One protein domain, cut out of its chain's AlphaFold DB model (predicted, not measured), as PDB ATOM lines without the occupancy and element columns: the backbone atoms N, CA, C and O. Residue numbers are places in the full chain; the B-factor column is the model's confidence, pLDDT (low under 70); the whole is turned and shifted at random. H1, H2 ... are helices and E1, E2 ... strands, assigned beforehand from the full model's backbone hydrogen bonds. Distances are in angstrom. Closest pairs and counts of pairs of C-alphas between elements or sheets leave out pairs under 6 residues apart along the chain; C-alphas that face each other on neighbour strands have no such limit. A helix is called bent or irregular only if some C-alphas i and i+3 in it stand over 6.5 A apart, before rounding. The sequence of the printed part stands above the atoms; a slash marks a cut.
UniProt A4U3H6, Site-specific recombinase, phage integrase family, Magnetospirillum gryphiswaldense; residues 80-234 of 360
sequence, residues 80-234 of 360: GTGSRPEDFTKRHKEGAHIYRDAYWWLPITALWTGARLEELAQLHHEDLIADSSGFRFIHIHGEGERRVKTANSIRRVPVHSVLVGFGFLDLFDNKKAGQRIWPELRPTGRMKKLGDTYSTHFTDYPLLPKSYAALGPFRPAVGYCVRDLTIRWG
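What this domain is: This is residues 80 to 234 of the 360 residues of the protein "Site-specific recombinase, phage integrase family" of Magnetospirillum gryphiswaldense (UniProt A4U3H6). Four helices, H1, H2, H5 and H7, cluster in the middle, with a small three-stranded sheet toward one end of the longest axis and H6 toward the other. H3 and H4 lie on the sheet's side of the cluster, and residues 80 to 101 make a long loop on the H6 side. The printed part has 155 residues, with seven named helices and three named strands along the chain as H1 H2 E1 E2 E3 H3 H4 H5 H6 H7; the sheet's order is E1 - E2 - E3, all antiparallel. It is mostly helix, though 62 residues, under half, are in named elements. The whole is compact, with a radius of gyration of the C-alphas of 16.1 A and spans of 51 by 35 by 32 A.

How they stand to each other: H1, residues 102 to 113, touches H2, residues 117 to 121, closest at the C-alphas of Leu 106 and Leu 120, 6.8 A apart. E1, residues 128 to 130, E2, 136 to 140, and E3, 155 to 158, form a meander, each strand the antiparallel neighbour of the one before, in two hairpins. Within hydrogen-bond range are N 129 and O 137, 2.9 A, and N 138 and O 157, 2.8 A. H1 only grazes the sheet, with residues 112 to 113. H3, residues 161 to 165, only just touches H1, at its residues 108 to 112 alone, with 3 pairs of C-alphas within 8 A; the closest are Thr 109 and Leu 163, 7.1 A. H4, residues 170 to 173, touches no helix. H5, residues 194 to 204, touches H2, closest at the C-alphas of Glu 118 and Gly 195, 4.7 A. H6, residues 210 to 215, touches no helix. H7, residues 222 to 228, touches H1 at a shallow tilt of 13 degrees, the same way, closest at the C-alphas of Ala 110 and Val 226, 5.3 A. Every O i to N i+4 pair is within hydrogen-bond range in H2 and H3, 6 of 8 in H1, 6 of 7 in H5, 0 of 2 in H6 and 0 of 3 in H7, where O i to N i+3 gives 2 of 3 in H6 and 1 of 4 in H7; H4 is too short for such a pair.

Where its parts are: H1 begins at C-alpha 102, (91.960, 102.911, 135.778), and is 15.0 A long; H5 is 16.3 A and E2 12.9 A. H7 ends at C-alpha 228, (82.264, 84.720, 139.792). H6 is irregular, with C-alphas 211 and 214 7.8 A apart; H1 and H7 only just, at 6.7 A for 104 and 107 and 6.6 A for 223 and 226.

The domain as a whole: The C-alphas of Ser 132 and Lys 210, the two farthest apart, are 51.3 A from each other. The printed part has no cut; the links E2 to E3 and H4 to H5 are long. Mean pLDDT of the printed part is 78.6, and residues 203 to 234 are under 70.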
ATOM      1  N   GLY A  80     104.144  97.182 130.071       87.69
ATOM      2  CA  GLY A  80     104.742  98.303 129.368       87.69
ATOM      3  C   GLY A  80     104.089  98.489 128.006       87.69
ATOM      4  O   GLY A  80     104.077  97.588 127.163       87.69
ATOM      5  N   THR A  81     103.541  99.678 127.796       86.75
ATOM      6  CA  THR A  81     102.879 100.095 126.567       86.75
ATOM      7  C   THR A  81     103.674 101.191 125.858       86.75
ATOM      8  O   THR A  81     104.315 102.036 126.482       86.75
ATOM      9  N   GLY A  82     103.626 101.181 124.528       86.38
ATOM     10  CA  GLY A  82     104.143 102.235 123.653       86.38
ATOM     11  C   GLY A  82     103.097 103.306 123.325       86.38
ATOM     12  O   GLY A  82     103.341 104.197 122.513       86.38
ATOM     13  N   SER A  83     101.895 103.207 123.898       86.69
ATOM     14  CA  SER A  83     100.848 104.222 123.760       86.69
ATOM     15  C   SER A  83     101.221 105.513 124.478       86.69
ATOM     16  O   SER A  83     101.812 105.464 125.553       86.69
ATOM     17  N   ARG A  84     100.741 106.652 123.975       87.50
ATOM     18  CA  ARG A  84     100.781 107.914 124.726       87.50
ATOM     19  C   ARG A  84      99.929 107.830 126.007       87.50
ATOM     20  O   ARG A  84      98.991 107.024 126.039       87.50
ATOM     21  N   PRO A  85     100.201 108.641 127.044       84.38
ATOM     22  CA  PRO A  85      99.429 108.633 128.290       84.38
ATOM     23  C   PRO A  85      97.917 108.802 128.080       84.38
ATOM     24  O   PRO A  85      97.133 108.107 128.716       84.38
ATOM     25  N   GLU A  86      97.518 109.668 127.154       85.75
ATOM     26  CA  GLU A  86      96.131 110.026 126.846       85.75
ATOM     27  C   GLU A  86      95.420 109.068 125.870       85.75
ATOM     28  O   GLU A  86      94.197 109.118 125.734       85.75
ATOM     29  N   ASP A  87      96.158 108.184 125.188       85.62
ATOM     30  CA  ASP A  87      95.597 107.266 124.189       85.62
ATOM     31  C   ASP A  87      95.321 105.880 124.788       85.62
ATOM     32  O   ASP A  87      96.098 104.929 124.645       85.62
ATOM     33  N   PHE A  88      94.163 105.757 125.439       83.06
ATOM     34  CA  PHE A  88      93.712 104.508 126.058       83.06
ATOM     35  C   PHE A  88      93.425 103.389 125.042       83.06
ATOM     36  O   PHE A  88      93.541 102.209 125.369       83.06
ATOM     37  N   THR A  89      93.097 103.729 123.789       80.19
ATOM     38  CA  THR A  89      92.752 102.738 122.749       80.19
ATOM     39  C   THR A  89      93.960 101.912 122.304       80.19
ATOM     40  O   THR A  89      93.835 100.751 121.910       80.19
ATOM     41  N   LYS A  90      95.161 102.493 122.406       81.06
ATOM     42  CA  LYS A  90      96.412 101.874 121.952       81.06
ATOM     43  C   LYS A  90      97.223 101.231 123.071       81.06
ATOM     44  O   LYS A  90      98.356 100.834 122.824       81.06
ATOM     45  N   ARG A  91      96.646 101.065 124.266       82.88
ATOM     46  CA  ARG A  91      97.292 100.435 125.438       82.88
ATOM     47  C   ARG A  91      97.796  99.000 125.203       82.88
ATOM     48  O   ARG A  91      98.551  98.481 126.011       82.88
ATOM     49  N   HIS A  92      97.375  98.365 124.111       79.44
ATOM     50  CA  HIS A  92      97.818  97.038 123.677       79.44
ATOM     51  C   HIS A  92      99.159  97.038 122.932       79.44
ATOM     52  O   HIS A  92      99.665  95.968 122.609       79.44
ATOM     53  N   LYS A  93      99.699  98.202 122.558       83.81
ATOM     54  CA  LYS A  93     100.976  98.281 121.842       83.81
ATOM     55  C   LYS A  93     102.110  98.130 122.838       83.81
ATOM     56  O   LYS A  93     102.158  98.900 123.784       83.81
ATOM     57  N   GLU A  94     103.019  97.193 122.613       87.12
ATOM     58  CA  GLU A  94     104.206  97.002 123.455       87.12
ATOM     59  C   GLU A  94     105.082  98.265 123.501       87.12
ATOM     60  O   GLU A  94     105.202  98.994 122.513       87.12
ATOM     61  N   GLY A  95     105.676  98.532 124.662       89.31
ATOM     62  CA  GLY A  95     106.621  99.630 124.860       89.31
ATOM     63  C   GLY A  95     107.132  99.699 126.296       89.31
ATOM     64  O   GLY A  95     106.957  98.762 127.066       89.31
ATOM     65  N   ALA A  96     107.784 100.802 126.653       89.69
ATOM     66  CA  ALA A  96     108.512 100.913 127.920       89.69
ATOM     67  C   ALA A  96     107.691 101.504 129.082       89.69
ATOM     68  O   ALA A  96     108.139 101.465 130.224       89.69
ATOM     69  N   HIS A  97     106.515 102.084 128.822       89.81
ATOM     70  CA  HIS A  97     105.807 102.878 129.828       89.81
ATOM     71  C   HIS A  97     104.683 102.096 130.497       89.81
ATOM     72  O   HIS A  97     103.817 101.546 129.824       89.81
ATOM     73  N   ILE A  98     104.640 102.104 131.828       90.69
ATOM     74  CA  ILE A  98     103.542 101.514 132.599       90.69
ATOM     75  C   ILE A  98     102.701 102.644 133.190       90.69
ATOM     76  O   ILE A  98     103.163 103.388 134.052       90.69
ATOM     77  N   TYR A  99     101.447 102.752 132.754       90.69
ATOM     78  CA  TYR A  99     100.495 103.720 133.297       90.69
ATOM     79  C   TYR A  99      99.602 103.039 134.333       90.69
ATOM     80  O   TYR A  99      98.825 102.151 133.996       90.69
ATOM     81  N   ARG A 100      99.692 103.463 135.598       90.44
ATOM     82  CA  ARG A 100      98.857 102.953 136.703       90.44
ATOM     83  C   ARG A 100      97.524 103.700 136.810       90.44
ATOM     84  O   ARG A 100      97.168 104.210 137.869       90.44
ATOM     85  N   ASP A 101      96.820 103.790 135.691       92.00
ATOM     86  CA  ASP A 101      95.498 104.409 135.584       92.00
ATOM     87  C   ASP A 101      94.374 103.386 135.858       92.00
ATOM     88  O   ASP A 101      94.623 102.237 136.248       92.00
ATOM     89  N   ALA A 102      93.121 103.781 135.644       92.25
ATOM     90  CA  ALA A 102      91.960 102.911 135.778       92.25
ATOM     91  C   ALA A 102      92.073 101.629 134.944       92.25
ATOM     92  O   ALA A 102      91.543 100.594 135.347       92.25
ATOM     93  N   TYR A 103      92.768 101.648 133.802       88.56
ATOM     94  CA  TYR A 103      92.884 100.463 132.962       88.56
ATOM     95  C   TYR A 103      93.771  99.389 133.567       88.56
ATOM     96  O   TYR A 103      93.487  98.198 133.418       88.56
ATOM     97  N   TRP A 104      94.793  99.822 134.296       90.88
ATOM     98  CA  TRP A 104      95.668  98.951 135.061       90.88
ATOM     99  C   TRP A 104      94.982  98.440 136.334       90.88
ATOM    100  O   TRP A 104      95.001  97.238 136.620       90.88
ATOM    101  N   TRP A 105      94.333  99.340 137.081       93.62
ATOM    102  CA  TRP A 105      93.799  99.049 138.414       93.62
ATOM    103  C   TRP A 105      92.441  98.361 138.433       93.62
ATOM    104  O   TRP A 105      92.214  97.525 139.313       93.62
ATOM    105  N   LEU A 106      91.520  98.681 137.519       91.81
ATOM    106  CA  LEU A 106      90.156  98.146 137.583       91.81
ATOM    107  C   LEU A 106      90.123  96.610 137.506       91.81
ATOM    108  O   LEU A 106      89.433  96.021 138.334       91.81
ATOM    109  N   PRO A 107      90.890  95.919 136.637       88.56
ATOM    110  CA  PRO A 107      90.947  94.450 136.641       88.56
ATOM    111  C   PRO A 107      91.555  93.847 137.903       88.56
ATOM    112  O   PRO A 107      91.079  92.819 138.386       88.56
ATOM    113  N   ILE A 108      92.600  94.475 138.445       89.56
ATOM    114  CA  ILE A 108      93.293  93.985 139.642       89.56
ATOM    115  C   ILE A 108      92.376  94.130 140.857       89.56
ATOM    116  O   ILE A 108      92.126  93.167 141.580       89.56
ATOM    117  N   THR A 109      91.830  95.323 141.069       89.88
ATOM    118  CA  THR A 109      90.906  95.599 142.177       89.88
ATOM    119  C   THR A 109      89.650  94.755 142.063       89.88
ATOM    120  O   THR A 109      89.209  94.190 143.059       89.88
ATOM    121  N   ALA A 110      89.124  94.574 140.852       85.75
ATOM    122  CA  ALA A 110      88.048  93.641 140.584       85.75
ATOM    123  C   ALA A 110      88.375  92.229 141.098       85.75
ATOM    124  O   ALA A 110      87.642  91.699 141.937       85.75
ATOM    125  N   LEU A 111      89.489  91.645 140.649       84.44
ATOM    126  CA  LEU A 111      89.903  90.287 141.011       84.44
ATOM    127  C   LEU A 111      89.914  90.054 142.532       84.44
ATOM    128  O   LEU A 111      89.468  89.003 142.988       84.44
ATOM    129  N   TRP A 112      90.381  91.038 143.304       83.56
ATOM    130  CA  TRP A 112      90.543  90.915 144.757       83.56
ATOM    131  C   TRP A 112      89.328  91.354 145.585       83.56
ATOM    132  O   TRP A 112      89.204  90.932 146.732       83.56
ATOM    133  N   THR A 113      88.428  92.182 145.044       82.38
ATOM    134  CA  THR A 113      87.289  92.746 145.805       82.38
ATOM    135  C   THR A 113      85.944  92.119 145.456       82.38
ATOM    136  O   THR A 113      85.000  92.195 146.243       82.38
ATOM    137  N   GLY A 114      85.800  91.543 144.261       78.25
ATOM    138  CA  GLY A 114      84.506  91.050 143.793       78.25
ATOM    139  C   GLY A 114      83.481  92.155 143.471       78.25
ATOM    140  O   GLY A 114      82.307  91.860 143.224       78.25
ATOM    141  N   ALA A 115      83.885  93.431 143.495       83.25
ATOM    142  CA  ALA A 115      82.996  94.570 143.283       83.25
ATOM    143  C   ALA A 115      82.615  94.761 141.810       83.25
ATOM    144  O   ALA A 115      83.337  94.386 140.892       83.25
ATOM    145  N   ARG A 116      81.445  95.344 141.539       85.50
ATOM    146  CA  ARG A 116      81.032  95.579 140.148       85.50
ATOM    147  C   ARG A 116      81.915  96.650 139.526       85.50
ATOM    148  O   ARG A 116      82.300  97.599 140.198       85.50
ATOM    149  N   LEU A 117      82.139  96.550 138.219       88.12
ATOM    150  CA  LEU A 117      82.947  97.526 137.488       88.12
ATOM    151  C   LEU A 117      82.481  98.970 137.714       88.12
ATOM    152  O   LEU A 117      83.310  99.826 137.971       88.12
ATOM    153  N   GLU A 118      81.170  99.232 137.678       89.56
ATOM    154  CA  GLU A 118      80.651 100.583 137.945       89.56
ATOM    155  C   GLU A 118      80.932 101.041 139.383       89.56
ATOM    156  O   GLU A 118      81.254 102.202 139.594       89.56
ATOM    157  N   GLU A 119      80.862 100.128 140.361       91.25
ATOM    158  CA  GLU A 119      81.146 100.435 141.771       91.25
ATOM    159  C   GLU A 119      82.619 100.831 141.957       91.25
ATOM    160  O   GLU A 119      82.905 101.746 142.719       91.25
ATOM    161  N   LEU A 120      83.536 100.186 141.231       93.56
ATOM    162  CA  LEU A 120      84.968 100.499 141.254       93.56
ATOM    163  C   LEU A 120      85.319 101.742 140.422       93.56
ATOM    164  O   LEU A 120      86.185 102.522 140.810       93.56
ATOM    165  N   ALA A 121      84.651 101.940 139.284       93.88
ATOM    166  CA  ALA A 121      84.893 103.055 138.371       93.88
ATOM    167  C   ALA A 121      84.427 104.406 138.938       93.88
ATOM    168  O   ALA A 121      84.953 105.445 138.550       93.88
ATOM    169  N   GLN A 122      83.454 104.399 139.852       94.75
ATOM    170  CA  GLN A 122      82.916 105.608 140.484       94.75
ATOM    171  C   GLN A 122      83.562 105.950 141.834       94.75
ATOM    172  O   GLN A 122      83.036 106.808 142.539       94.75
ATOM    173  N   LEU A 123      84.656 105.282 142.219       96.00
ATOM    174  CA  LEU A 123      85.305 105.524 143.508       96.00
ATOM    175  C   LEU A 123      85.833 106.954 143.626       96.00
ATOM    176  O   LEU A 123      86.421 107.505 142.688       96.00
ATOM    177  N   HIS A 124      85.679 107.516 144.818       96.00
ATOM    178  CA  HIS A 124      86.292 108.771 145.239       96.00
ATOM    179  C   HIS A 124      87.152 108.560 146.485       96.00
ATOM    180  O   HIS A 124      87.083 107.521 147.139       96.00
ATOM    181  N   HIS A 125      87.923 109.590 146.833       95.62
ATOM    182  CA  HIS A 125      88.753 109.628 148.038       95.62
ATOM    183  C   HIS A 125      88.017 109.139 149.303       95.62
ATOM    184  O   HIS A 125      88.512 108.288 150.030       95.62
ATOM    185  N   GLU A 126      86.812 109.656 149.549       95.00
ATOM    186  CA  GLU A 126      86.015 109.376 150.757       95.00
ATOM    187  C   GLU A 126      85.452 107.948 150.840       95.00
ATOM    188  O   GLU A 126      84.984 107.535 151.900       95.00
ATOM    189  N   ASP A 127      85.526 107.176 149.754       95.69
ATOM    190  CA  ASP A 127      85.027 105.799 149.738       95.69
ATOM    191  C   ASP A 127      85.998 104.830 150.414       95.69
ATOM    192  O   ASP A 127      85.616 103.706 150.739       95.69
ATOM    193  N   LEU A 128      87.248 105.241 150.641       96.31
ATOM    194  CA  LEU A 128      88.196 104.480 151.441       96.31
ATOM    195  C   LEU A 128      88.030 104.852 152.914       96.31
ATOM    196  O   LEU A 128      88.493 105.893 153.373       96.31
ATOM    197  N   ILE A 129      87.394 103.961 153.665       95.19
ATOM    198  CA  ILE A 129      87.139 104.149 155.094       95.19
ATOM    199  C   ILE A 129      88.023 103.224 155.927       95.19
ATOM    200  O   ILE A 129      88.510 102.194 155.451       95.19
ATOM    201  N   ALA A 130      88.200 103.576 157.196       93.56
ATOM    202  CA  ALA A 130      88.877 102.752 158.182       93.56
ATOM    203  C   ALA A 130      87.905 102.341 159.290       93.56
ATOM    204  O   ALA A 130      87.000 103.107 159.626       93.56
ATOM    205  N   ASP A 131      88.090 101.158 159.868       90.25
ATOM    206  CA  ASP A 131      87.487 100.847 161.165       90.25
ATOM    207  C   ASP A 131      88.333 101.386 162.332       90.25
ATOM    208  O   ASP A 131      89.383 102.006 162.141       90.25
ATOM    209  N   SER A 132      87.873 101.134 163.558       88.50
ATOM    210  CA  SER A 132      88.564 101.518 164.795       88.50
ATOM    211  C   SER A 132      89.943 100.868 164.961       88.50
ATOM    212  O   SER A 132      90.789 101.418 165.661       88.50
ATOM    213  N   SER A 133      90.191  99.730 164.308       86.62
ATOM    214  CA  SER A 133      91.489  99.045 164.303       86.62
ATOM    215  C   SER A 133      92.444  99.568 163.221       86.62
ATOM    216  O   SER A 133      93.611  99.184 163.177       86.62
ATOM    217  N   GLY A 134      91.960 100.460 162.351       86.31
ATOM    218  CA  GLY A 134      92.693 101.003 161.213       86.31
ATOM    219  C   GLY A 134      92.579 100.167 159.935       86.31
ATOM    220  O   GLY A 134      93.151 100.560 158.912       86.31
ATOM    221  N   PHE A 135      91.825  99.063 159.945       88.44
ATOM    222  CA  PHE A 135      91.624  98.215 158.773       88.44
ATOM    223  C   PHE A 135      90.834  98.966 157.696       88.44
ATOM    224  O   PHE A 135      89.846  99.640 157.987       88.44
ATOM    225  N   ARG A 136      91.283  98.872 156.438       92.69
ATOM    226  CA  ARG A 136      90.748  99.659 155.319       92.69
ATOM    227  C   ARG A 136      89.641  98.922 154.567       92.69
ATOM    228  O   ARG A 136      89.774  97.745 154.227       92.69
ATOM    229  N   PHE A 137      88.581  99.649 154.230       94.75
ATOM    230  CA  PHE A 137      87.442  99.160 153.461       94.75
ATOM    231  C   PHE A 137      87.100 100.119 152.326       94.75
ATOM    232  O   PHE A 137      87.158 101.333 152.489       94.75
ATOM    233  N   ILE A 138      86.655  99.562 151.204       95.75
ATOM    234  CA  ILE A 138      85.945 100.291 150.158       95.75
ATOM    235  C   ILE A 138      84.467 100.324 150.542       95.75
ATOM    236  O   ILE A 138      83.807  99.281 150.619       95.75
ATOM    237  N   HIS A 139      83.931 101.511 150.784       95.69
ATOM    238  CA  HIS A 139      82.517 101.716 151.026       95.69
ATOM    239  C   HIS A 139      81.771 101.808 149.694       95.69
ATOM    240  O   HIS A 139      81.965 102.728 148.909       95.69
ATOM    241  N   ILE A 140      80.903 100.836 149.423       92.06
ATOM    242  CA  ILE A 140      80.033 100.840 148.247       92.06
ATOM    243  C   ILE A 140      78.660 101.313 148.697       92.06
ATOM    244  O   ILE A 140      77.987 100.623 149.462       92.06
ATOM    245  N   HIS A 141      78.240 102.469 148.195       93.12
ATOM    246  CA  HIS A 141      76.984 103.118 148.555       93.12
ATOM    247  C   HIS A 141      76.421 103.923 147.372       93.12
ATOM    248  O   HIS A 141      77.061 104.056 146.327       93.12
ATOM    249  N   GLY A 142      75.175 104.382 147.505       89.69
ATOM    250  CA  GLY A 142      74.432 105.094 146.459       89.69
ATOM    251  C   GLY A 142      74.226 106.580 146.739       89.69
ATOM    252  O   GLY A 142      73.228 107.129 146.287       89.69
ATOM    253  N   GLU A 143      75.093 107.197 147.543       87.19
ATOM    254  CA  GLU A 143      74.954 108.602 147.938       87.19
ATOM    255  C   GLU A 143      75.763 109.525 147.017       87.19
ATOM    256  O   GLU A 143      76.775 109.131 146.422       87.19
ATOM    257  N   GLY A 144      75.324 110.780 146.912       87.06
ATOM    258  CA  GLY A 144      75.944 111.771 146.034       87.06
ATOM    259  C   GLY A 144      75.883 111.346 144.565       87.06
ATOM    260  O   GLY A 144      74.825 110.995 144.048       87.06
ATOM    261  N   GLU A 145      77.027 111.371 143.881       85.88
ATOM    262  CA  GLU A 145      77.121 111.005 142.461       85.88
ATOM    263  C   GLU A 145      77.149 109.485 142.206       85.88
ATOM    264  O   GLU A 145      77.091 109.046 141.051       85.88
ATOM    265  N   ARG A 146      77.240 108.668 143.262       89.94
ATOM    266  CA  ARG A 146      77.442 107.218 143.167       89.94
ATOM    267  C   ARG A 146      76.144 106.484 142.925       89.94
ATOM    268  O   ARG A 146      75.065 106.885 143.353       89.94
ATOM    269  N   ARG A 147      76.253 105.342 142.254       87.00
ATOM    270  CA  ARG A 147      75.101 104.533 141.873       87.00
ATOM    271  C   ARG A 147      75.276 103.100 142.308       87.00
ATOM    272  O   ARG A 147      76.279 102.449 142.024       87.00
ATOM    273  N   VAL A 148      74.228 102.579 142.927       86.06
ATOM    274  CA  VAL A 148      74.086 101.159 143.231       86.06
ATOM    275  C   VAL A 148      72.862 100.613 142.523       86.06
ATOM    276  O   VAL A 148      71.863 101.301 142.327       86.06
ATOM    277  N   LYS A 149      72.937  99.348 142.108       75.31
ATOM    278  CA  LYS A 149      71.830  98.707 141.390       75.31
ATOM    279  C   LYS A 149      70.605  98.494 142.287       75.31
ATOM    280  O   LYS A 149      69.483  98.523 141.796       75.31
ATOM    281  N   THR A 150      70.836  98.204 143.564       75.38
ATOM    282  CA  THR A 150      69.811  97.904 144.571       75.38
ATOM    283  C   THR A 150      70.310  98.315 145.954       75.38
ATOM    284  O   THR A 150      71.523  98.345 146.168       75.38
ATOM    285  N   ALA A 151      69.399  98.536 146.906       77.69
ATOM    286  CA  ALA A 151      69.750  98.800 148.307       77.69
ATOM    287  C   ALA A 151      70.640  97.690 148.906       77.69
ATOM    288  O   ALA A 151      71.656  97.979 149.524       77.69
ATOM    289  N   ASN A 152      70.360  96.419 148.589       76.62
ATOM    290  CA  ASN A 152      71.182  95.272 149.016       76.62
ATOM    291  C   ASN A 152      72.613  95.263 148.442       76.62
ATOM    292  O   ASN A 152      73.391  94.368 148.756       76.62
ATOM    293  N   SER A 153      72.956  96.184 147.537       75.94
ATOM    294  CA  SER A 153      74.327  96.321 147.035       75.94
ATOM    295  C   SER A 153      75.198  97.217 147.920       75.94
ATOM    296  O   SER A 153      76.414  97.214 147.721       75.94
ATOM    297  N   ILE A 154      74.607  97.951 148.869       88.44
ATOM    298  CA  ILE A 154      75.331  98.807 149.813       88.44
ATOM    299  C   ILE A 154      76.086  97.921 150.804       88.44
ATOM    300  O   ILE A 154      75.487  97.055 151.441       88.44
ATOM    301  N   ARG A 155      77.409  98.086 150.885       92.00
ATOM    302  CA  ARG A 155      78.287  97.239 151.707       92.00
ATOM    303  C   ARG A 155      79.666  97.861 151.890       92.00
ATOM    304  O   ARG A 155      80.099  98.679 151.085       92.00
ATOM    305  N   ARG A 156      80.394  97.389 152.898       91.75
ATOM    306  CA  ARG A 156      81.830  97.647 153.069       91.75
ATOM    307  C   ARG A 156      82.605  96.443 152.547       91.75
ATOM    308  O   ARG A 156      82.307  95.315 152.933       91.75
ATOM    309  N   VAL A 157      83.560  96.671 151.651       90.19
ATOM    310  CA  VAL A 157      84.407  95.620 151.076       90.19
ATOM    311  C   VAL A 157      85.818  95.757 151.642       90.19
ATOM    312  O   VAL A 157      86.421  96.811 151.458       90.19
ATOM    313  N   PRO A 158      86.362  94.741 152.329       90.56
ATOM    314  CA  PRO A 158      87.703  94.822 152.897       90.56
ATOM    315  C   PRO A 158      88.768  94.968 151.801       90.56
ATOM    316  O   PRO A 158      88.704  94.293 150.771       90.56
ATOM    317  N   VAL A 159      89.766  95.830 152.020       90.62
ATOM    318  CA  VAL A 159      90.911  95.958 151.108       90.62
ATOM    319  C   VAL A 159      91.898  94.828 151.388       90.62
ATOM    320  O   VAL A 159      92.453  94.718 152.478       90.62
ATOM    321  N   HIS A 160      92.124  93.973 150.392       87.56
ATOM    322  CA  HIS A 160      93.034  92.837 150.525       87.56
ATOM    323  C   HIS A 160      94.498  93.296 150.655       87.56
ATOM    324  O   HIS A 160      94.924  94.226 149.970       87.56
ATOM    325  N   SER A 161      95.307  92.600 151.461       87.38
ATOM    326  CA  SER A 161      96.724  92.939 151.699       87.38
ATOM    327  C   SER A 161      97.569  92.978 150.421       87.38
ATOM    328  O   SER A 161      98.487  93.782 150.309       87.38
ATOM    329  N   VAL A 162      97.225  92.157 149.425       87.00
ATOM    330  CA  VAL A 162      97.859  92.196 148.096       87.00
ATOM    331  C   VAL A 162      97.633  93.545 147.407       87.00
ATOM    332  O   VAL A 162      98.576  94.095 146.854       87.00
ATOM    333  N   LEU A 163      96.425  94.117 147.481       89.19
ATOM    334  CA  LEU A 163      96.154  95.451 146.928       89.19
ATOM    335  C   LEU A 163      96.950  96.525 147.669       89.19
ATOM    336  O   LEU A 163      97.502  97.420 147.034       89.19
ATOM    337  N   VAL A 164      97.062  96.403 148.996       90.12
ATOM    338  CA  VAL A 164      97.916  97.289 149.801       90.12
ATOM    339  C   VAL A 164      99.371  97.205 149.329       90.12
ATOM    340  O   VAL A 164      99.986  98.235 149.090       90.12
ATOM    341  N   GLY A 165      99.895  95.997 149.095       88.50
ATOM    342  CA  GLY A 165     101.251  95.791 148.572       88.50
ATOM    343  C   GLY A 165     101.481  96.339 147.158       88.50
ATOM    344  O   GLY A 165     102.611  96.674 146.818       88.50
ATOM    345  N   PHE A 166     100.427  96.474 146.347       87.69
ATOM    346  CA  PHE A 166     100.492  97.144 145.043       87.69
ATOM    347  C   PHE A 166     100.436  98.678 145.129       87.69
ATOM    348  O   PHE A 166     100.552  99.336 144.094       87.69
ATOM    349  N   GLY A 167     100.254  99.254 146.322       92.81
ATOM    350  CA  GLY A 167     100.096 100.699 146.511       92.81
ATOM    351  C   GLY A 167      98.671 101.192 146.244       92.81
ATOM    352  O   GLY A 167      98.470 102.324 145.818       92.81
ATOM    353  N   PHE A 168      97.651 100.347 146.447       93.44
ATOM    354  CA  PHE A 168      96.258 100.747 146.199       93.44
ATOM    355  C   PHE A 168      95.806 101.890 147.116       93.44
ATOM    356  O   PHE A 168      95.010 102.722 146.697       93.44
ATOM    357  N   LEU A 169      96.311 101.938 148.353       93.50
ATOM    358  CA  LEU A 169      95.977 103.002 149.305       93.50
ATOM    359  C   LEU A 169      96.569 104.350 148.868       93.50
ATOM    360  O   LEU A 169      95.879 105.363 148.944       93.50
ATOM    361  N   ASP A 170      97.770 104.334 148.285       93.38
ATOM    362  CA  ASP A 170      98.464 105.530 147.795       93.38
ATOM    363  C   ASP A 170      97.647 106.268 146.718       93.38
ATOM    364  O   ASP A 170      97.760 107.482 146.549       93.38
ATOM    365  N   LEU A 171      96.780 105.561 145.982       93.75
ATOM    366  CA  LEU A 171      95.867 106.189 145.023       93.75
ATOM    367  C   LEU A 171      94.888 107.151 145.681       93.75
ATOM    368  O   LEU A 171      94.521 108.148 145.063       93.75
ATOM    369  N   PHE A 172      94.435 106.825 146.889       94.69
ATOM    370  CA  PHE A 172      93.500 107.644 147.646       94.69
ATOM    371  C   PHE A 172      94.252 108.782 148.314       94.69
ATOM    372  O   PHE A 172      93.827 109.919 148.176       94.69
ATOM    373  N   ASP A 173      95.413 108.512 148.911       90.88
ATOM    374  CA  ASP A 173      96.223 109.534 149.587       90.88
ATOM    375  C   ASP A 173      96.641 110.682 148.645       90.88
ATOM    376  O   ASP A 173      96.777 111.832 149.060       90.88
ATOM    377  N   ASN A 174      96.771 110.397 147.346       88.94
ATOM    378  CA  ASN A 174      97.073 111.388 146.309       88.94
ATOM    379  C   ASN A 174      95.855 112.197 145.815       88.94
ATOM    380  O   ASN A 174      95.986 113.023 144.904       88.94
ATOM    381  N   LYS A 175      94.655 111.963 146.356       92.31
ATOM    382  CA  LYS A 175      93.414 112.656 145.980       92.31
ATOM    383  C   LYS A 175      92.897 113.490 147.142       92.31
ATOM    384  O   LYS A 175      93.081 113.163 148.305       92.31
ATOM    385  N   LYS A 176      92.210 114.583 146.822       93.06
ATOM    386  CA  LYS A 176      91.494 115.391 147.819       93.06
ATOM    387  C   LYS A 176      90.066 114.873 148.005       93.06
ATOM    388  O   LYS A 176      89.519 114.215 147.117       93.06
ATOM    389  N   ALA A 177      89.438 115.225 149.126       91.06
ATOM    390  CA  ALA A 177      88.015 114.969 149.348       91.06
ATOM    391  C   ALA A 177      87.162 115.468 148.163       91.06
ATOM    392  O   ALA A 177      87.470 116.495 147.553       91.06
ATOM    393  N   GLY A 178      86.129 114.705 147.798       90.31
ATOM    394  CA  GLY A 178      85.301 114.960 146.616       90.31
ATOM    395  C   GLY A 178      85.952 114.642 145.261       90.31
ATOM    396  O   GLY A 178      85.266 114.680 144.242       90.31
ATOM    397  N   GLN A 179      87.244 114.296 145.194       94.38
ATOM    398  CA  GLN A 179      87.876 113.904 143.932       94.38
ATOM    399  C   GLN A 179      87.700 112.416 143.636       94.38
ATOM    400  O   GLN A 179      87.835 111.556 144.510       94.38
ATOM    401  N   ARG A 180      87.464 112.118 142.355       94.81
ATOM    402  CA  ARG A 180      87.443 110.755 141.821       94.81
ATOM    403  C   ARG A 180      88.839 110.148 141.811       94.81
ATOM    404  O   ARG A 180      89.816 110.824 141.474       94.81
ATOM    405  N   ILE A 181      88.902 108.849 142.085       96.06
ATOM    406  CA  ILE A 181      90.136 108.069 141.944       96.06
ATOM    407  C   ILE A 181      90.538 107.981 140.468       96.06
ATOM    408  O   ILE A 181      91.715 108.147 140.154       96.06
ATOM    409  N   TRP A 182      89.551 107.851 139.572       94.88
ATOM    410  CA  TRP A 182      89.726 107.694 138.123       94.88
ATOM    411  C   TRP A 182      89.214 108.915 137.331       94.88
ATOM    412  O   TRP A 182      88.149 108.853 136.704       94.88
ATOM    413  N   PRO A 183      89.904 110.071 137.369       92.50
ATOM    414  CA  PRO A 183      89.472 111.284 136.667       92.50
ATOM    415  C   PRO A 183      89.433 111.154 135.132       92.50
ATOM    416  O   PRO A 183      88.769 111.949 134.464       92.50
ATOM    417  N   GLU A 184      90.136 110.176 134.568       91.25
ATOM    418  CA  GLU A 184      90.210 109.868 133.141       91.25
ATOM    419  C   GLU A 184      88.957 109.166 132.600       91.25
ATOM    420  O   GLU A 184      88.662 109.265 131.407       91.25
ATOM    421  N   LEU A 185      88.179 108.496 133.457       92.00
ATOM    422  CA  LEU A 185      86.953 107.833 133.027       92.00
ATOM    423  C   LEU A 185      85.866 108.874 132.761       92.00
ATOM    424  O   LEU A 185      85.427 109.615 133.645       92.00
ATOM    425  N   ARG A 186      85.406 108.922 131.512       91.31
ATOM    426  CA  ARG A 186      84.290 109.776 131.096       91.31
ATOM    427  C   ARG A 186      82.985 108.989 131.145       91.31
ATOM    428  O   ARG A 186      82.984 107.831 130.748       91.31
ATOM    429  N   PRO A 187      81.874 109.565 131.624       90.00
ATOM    430  CA  PRO A 187      80.597 108.867 131.631       90.00
ATOM    431  C   PRO A 187      80.058 108.726 130.203       90.00
ATOM    432  O   PRO A 187      79.981 109.710 129.470       90.00
ATOM    433  N   THR A 188      79.646 107.520 129.815       86.19
ATOM    434  CA  THR A 188      79.115 107.225 128.474       86.19
ATOM    435  C   THR A 188      77.760 106.517 128.533       86.19
ATOM    436  O   THR A 188      77.266 106.124 129.596       86.19
ATOM    437  N   GLY A 189      77.099 106.427 127.375       83.06
ATOM    438  CA  GLY A 189      75.788 105.799 127.221       83.06
ATOM    439  C   GLY A 189      74.624 106.612 127.801       83.06
ATOM    440  O   GLY A 189      74.793 107.640 128.456       83.06
ATOM    441  N   ARG A 190      73.393 106.122 127.586       82.31
ATOM    442  CA  ARG A 190      72.157 106.779 128.067       82.31
ATOM    443  C   ARG A 190      72.154 106.978 129.583       82.31
ATOM    444  O   ARG A 190      71.639 107.971 130.083       82.31
ATOM    445  N   MET A 191      72.727 106.018 130.303       82.75
ATOM    446  CA  MET A 191      72.810 106.052 131.756       82.75
ATOM    447  C   MET A 191      74.025 106.837 132.258       82.75
ATOM    448  O   MET A 191      74.164 106.926 133.466       82.75
ATOM    449  N   LYS A 192      74.884 107.419 131.409       87.50
ATOM    450  CA  LYS A 192      76.080 108.172 131.839       87.50
ATOM    451  C   LYS A 192      76.953 107.385 132.836       87.50
ATOM    452  O   LYS A 192      77.310 107.906 133.887       87.50
ATOM    453  N   LYS A 193      77.228 106.114 132.537       87.75
ATOM    454  CA  LYS A 193      78.017 105.218 133.397       87.75
ATOM    455  C   LYS A 193      79.504 105.359 133.112       87.75
ATOM    456  O   LYS A 193      79.891 105.547 131.960       87.75
ATOM    457  N   LEU A 194      80.331 105.239 134.144       90.44
ATOM    458  CA  LEU A 194      81.789 105.338 134.013       90.44
ATOM    459  C   LEU A 194      82.406 104.018 133.539       90.44
ATOM    460  O   LEU A 194      83.305 104.007 132.698       90.44
ATOM    461  N   GLY A 195      81.879 102.894 134.020       86.75
ATOM    462  CA  GLY A 195      82.321 101.556 133.648       86.75
ATOM    463  C   GLY A 195      82.018 101.187 132.193       86.75
ATOM    464  O   GLY A 195      82.678 100.303 131.645       86.75
ATOM    465  N   ASP A 196      81.069 101.863 131.541       84.12
ATOM    466  CA  ASP A 196      80.751 101.651 130.120       84.12
ATOM    467  C   ASP A 196      81.924 102.087 129.219       84.12
ATOM    468  O   ASP A 196      82.256 101.388 128.258       84.12
ATOM    469  N   THR A 197      82.622 103.169 129.575       86.50
ATOM    470  CA  THR A 197      83.825 103.641 128.866       86.50
ATOM    471  C   THR A 197      84.933 102.613 128.951       86.50
ATOM    472  O   THR A 197      85.413 102.135 127.925       86.50
ATOM    473  N   TYR A 198      85.261 102.184 130.172       86.88
ATOM    474  CA  TYR A 198      86.242 101.128 130.380       86.88
ATOM    475  C   TYR A 198      85.871  99.850 129.613       86.88
ATOM    476  O   TYR A 198      86.707  99.273 128.924       86.88
ATOM    477  N   SER A 199      84.606  99.422 129.692       80.44
ATOM    478  CA  SER A 199      84.141  98.202 129.025       80.44
ATOM    479  C   SER A 199      84.280  98.290 127.512       80.44
ATOM    480  O   SER A 199      84.697  97.315 126.902       80.44
ATOM    481  N   THR A 200      83.957  99.434 126.910       77.19
ATOM    482  CA  THR A 200      84.073  99.640 125.459       77.19
ATOM    483  C   THR A 200      85.526  99.471 125.025       77.19
ATOM    484  O   THR A 200      85.838  98.586 124.235       77.19
ATOM    485  N   HIS A 201      86.437 100.208 125.661       77.00
ATOM    486  CA  HIS A 201      87.867 100.124 125.374       77.00
ATOM    487  C   HIS A 201      88.469  98.748 125.660       77.00
ATOM    488  O   HIS A 201      89.329  98.304 124.914       77.00
ATOM    489  N   PHE A 202      88.031  98.060 126.717       76.50
ATOM    490  CA  PHE A 202      88.512  96.713 127.015       76.50
ATOM    491  C   PHE A 202      87.943  95.660 126.054       76.50
ATOM    492  O   PHE A 202      88.582  94.646 125.807       76.50
ATOM    493  N   THR A 203      86.748  95.883 125.499       67.75
ATOM    494  CA  THR A 203      86.182  95.018 124.447       67.75
ATOM    495  C   THR A 203      86.951  95.178 123.143       67.75
ATOM    496  O   THR A 203      87.225  94.191 122.466       67.75
ATOM    497  N   ASP A 204      87.284  96.427 122.818       61.09
ATOM    498  CA  ASP A 204      88.030  96.806 121.621       61.09
ATOM    499  C   ASP A 204      89.536  96.631 121.791       61.09
ATOM    500  O   ASP A 204      90.268  96.734 120.806       61.09
ATOM    501  N   TYR A 205      89.999  96.366 123.022       63.97
ATOM    502  CA  TYR A 205      91.361  95.942 123.299       63.97
ATOM    503  C   TYR A 205      91.583  94.749 122.389       63.97
ATOM    504  O   TYR A 205      90.918  93.723 122.587       63.97
ATOM    505  N   PRO A 206      92.393  94.919 121.322       51.81
ATOM    506  CA  PRO A 206      92.433  93.958 120.247       51.81
ATOM    507  C   PRO A 206      92.667  92.619 120.899       51.81
ATOM    508  O   PRO A 206      93.461  92.535 121.840       51.81
ATOM    509  N   LEU A 207      91.901  91.631 120.436       50.53
ATOM    510  CA  LEU A 207      91.964  90.220 120.800       50.53
ATOM    511  C   LEU A 207      93.341  89.657 120.422       50.53
ATOM    512  O   LEU A 207      93.450  88.750 119.613       50.53
ATOM    513  N   LEU A 208      94.358  90.266 121.022       49.97
ATOM    514  CA  LEU A 208      95.778  90.048 121.060       49.97
ATOM    515  C   LEU A 208      96.445  89.815 119.693       49.97
ATOM    516  O   LEU A 208      95.796  89.636 118.663       49.97
ATOM    517  N   PRO A 209      97.784  89.843 119.623       44.69
ATOM    518  CA  PRO A 209      98.481  89.229 118.502       44.69
ATOM    519  C   PRO A 209      97.965  87.790 118.316       44.69
ATOM    520  O   PRO A 209      97.594  87.135 119.294       44.69
ATOM    521  N   LYS A 210      97.964  87.268 117.080       42.53
ATOM    522  CA  LYS A 210      97.507  85.900 116.732       42.53
ATOM    523  C   LYS A 210      98.048  84.790 117.666       42.53
ATOM    524  O   LYS A 210      97.452  83.720 117.731       42.53
ATOM    525  N   SER A 211      99.130  85.043 118.407       39.69
ATOM    526  CA  SER A 211      99.706  84.171 119.440       39.69
ATOM    527  C   SER A 211      98.812  83.918 120.665       39.69
ATOM    528  O   SER A 211      99.014  82.913 121.339       39.69
ATOM    529  N   TYR A 212      97.802  84.748 120.942       46.12
ATOM    530  CA  TYR A 212      96.876  84.551 122.071       46.12
ATOM    531  C   TYR A 212      95.436  84.245 121.626       46.12
ATOM    532  O   TYR A 212      94.483  84.417 122.391       46.12
ATOM    533  N   ALA A 213      95.264  83.728 120.405       40.88
ATOM    534  CA  ALA A 213      93.983  83.247 119.880       40.88
ATOM    535  C   ALA A 213      93.283  82.222 120.806       40.88
ATOM    536  O   ALA A 213      92.064  82.057 120.740       40.88
ATOM    537  N   ALA A 214      94.033  81.589 121.717       44.75
ATOM    538  CA  ALA A 214      93.528  80.711 122.772       44.75
ATOM    539  C   ALA A 214      92.564  81.392 123.766       44.75
ATOM    540  O   ALA A 214      91.827  80.696 124.466       44.75
ATOM    541  N   LEU A 215      92.536  82.729 123.834       47.00
ATOM    542  CA  LEU A 215      91.572  83.449 124.671       47.00
ATOM    543  C   LEU A 215      90.158  83.483 124.061       47.00
ATOM    544  O   LEU A 215      89.203  83.645 124.811       47.00
ATOM    545  N   GLY A 216      89.991  83.244 122.752       38.72
ATOM    546  CA  GLY A 216      88.688  83.194 122.072       38.72
ATOM    547  C   GLY A 216      87.929  84.538 122.011       38.72
ATOM    548  O   GLY A 216      88.319  85.514 122.649       38.72
ATOM    549  N   PRO A 217      86.827  84.630 121.235       37.59
ATOM    550  CA  PRO A 217      86.031  85.852 121.108       37.59
ATOM    551  C   PRO A 217      85.199  86.091 122.379       37.59
ATOM    552  O   PRO A 217      84.016  85.759 122.446       37.59
ATOM    553  N   PHE A 218      85.806  86.662 123.418       42.53
ATOM    554  CA  PHE A 218      85.093  87.043 124.638       42.53
ATOM    555  C   PHE A 218      84.488  88.446 124.499       42.53
ATOM    556  O   PHE A 218      85.057  89.449 124.916       42.53
ATOM    557  N   ARG A 219      83.281  88.510 123.921       33.03
ATOM    558  CA  ARG A 219      82.396  89.683 124.035       33.03
ATOM    559  C   ARG A 219      81.944  89.872 125.497       33.03
ATOM    560  O   ARG A 219      81.849  88.905 126.251       33.03
ATOM    561  N   PRO A 220      81.707  91.116 125.932       38.03
ATOM    562  CA  PRO A 220      82.423  91.677 127.060       38.03
ATOM    563  C   PRO A 220      81.752  91.388 128.381       38.03
ATOM    564  O   PRO A 220      80.559  91.602 128.594       38.03
ATOM    565  N   ALA A 221      82.575  90.940 129.310       34.16
ATOM    566  CA  ALA A 221      82.138  90.700 130.657       34.16
ATOM    567  C   ALA A 221      83.218  91.066 131.661       34.16
ATOM    568  O   ALA A 221      83.214  90.478 132.726       34.16
ATOM    569  N   VAL A 222      84.087  92.056 131.427       36.03
ATOM    570  CA  VAL A 222      84.877  92.574 132.564       36.03
ATOM    571  C   VAL A 222      83.950  93.110 133.654       36.03
ATOM    572  O   VAL A 222      84.188  92.858 134.826       36.03
ATOM    573  N   GLY A 223      82.789  93.664 133.282       34.34
ATOM    574  CA  GLY A 223      81.719  94.006 134.227       34.34
ATOM    575  C   GLY A 223      81.091  92.829 134.996       34.34
ATOM    576  O   GLY A 223      80.449  93.060 136.020       34.34
ATOM    577  N   TYR A 224      81.266  91.579 134.546       37.41
ATOM    578  CA  TYR A 224      80.682  90.377 135.169       37.41
ATOM    579  C   TYR A 224      81.722  89.355 135.662       37.41
ATOM    580  O   TYR A 224      81.393  88.550 136.527       37.41
ATOM    581  N   CYS A 225      82.960  89.426 135.164       37.00
ATOM    582  CA  CYS A 225      84.127  88.620 135.527       37.00
ATOM    583  C   CYS A 225      84.396  88.708 137.030       37.00
ATOM    584  O   CYS A 225      84.701  87.723 137.698       37.00
ATOM    585  N   VAL A 226      84.135  89.893 137.575       37.38
ATOM    586  CA  VAL A 226      84.382  90.227 138.967       37.38
ATOM    587  C   VAL A 226      83.476  89.485 139.950       37.38
ATOM    588  O   VAL A 226      83.843  89.291 141.101       37.38
ATOM    589  N   ARG A 227      82.295  89.019 139.522       33.91
ATOM    590  CA  ARG A 227      81.330  88.405 140.450       33.91
ATOM    591  C   ARG A 227      81.535  86.907 140.678       33.91
ATOM    592  O   ARG A 227      81.047  86.405 141.682       33.91
ATOM    593  N   ASP A 228      82.191  86.194 139.761       30.91
ATOM    594  CA  ASP A 228      82.264  84.720 139.792       30.91
ATOM    595  C   ASP A 228      83.620  84.173 140.271       30.91
ATOM    596  O   ASP A 228      83.717  82.996 140.625       30.91
ATOM    597  N   LEU A 229      84.657  85.013 140.359       33.66
ATOM    598  CA  LEU A 229      85.948  84.640 140.954       33.66
ATOM    599  C   LEU A 229      85.850  84.385 142.469       33.66
ATOM    600  O   LEU A 229      86.621  83.598 143.005       33.66
ATOM    601  N   THR A 230      84.848  84.939 143.153       31.48
ATOM    602  CA  THR A 230      84.582  84.695 144.582       31.48
ATOM    603  C   THR A 230      83.928  83.337 144.872       31.48
ATOM    604  O   THR A 230      84.084  82.811 145.973       31.48
ATOM    605  N   ILE A 231      83.233  82.723 143.905       31.59
ATOM    606  CA  ILE A 231      82.412  81.519 144.146       31.59
ATOM    607  C   ILE A 231      83.252  80.228 144.148       31.59
ATOM    608  O   ILE A 231      82.929  79.284 144.866       31.59
ATOM    609  N   ARG A 232      84.364  80.172 143.401       27.34
ATOM    610  CA  ARG A 232      85.199  78.956 143.298       27.34
ATOM    611  C   ARG A 232      86.132  78.732 144.498       27.34
ATOM    612  O   ARG A 232      86.570  77.608 144.712       27.34
ATOM    613  N   TRP A 233      86.403  79.769 145.289       30.64
ATOM    614  CA  TRP A 233      87.438  79.759 146.330       30.64
ATOM    615  C   TRP A 233      86.885  79.725 147.767       30.64
ATOM    616  O   TRP A 233      87.492  80.280 148.670       30.64
ATOM    617  N   GLY A 234      85.725  79.099 148.007       25.91
ATOM    618  CA  GLY A 234      85.217  78.835 149.371       25.91
ATOM    619  C   GLY A 234      84.818  80.067 150.200       25.91
ATOM    620  O   GLY A 234      84.357  79.923 151.331       25.91
TER     621      GLY A 234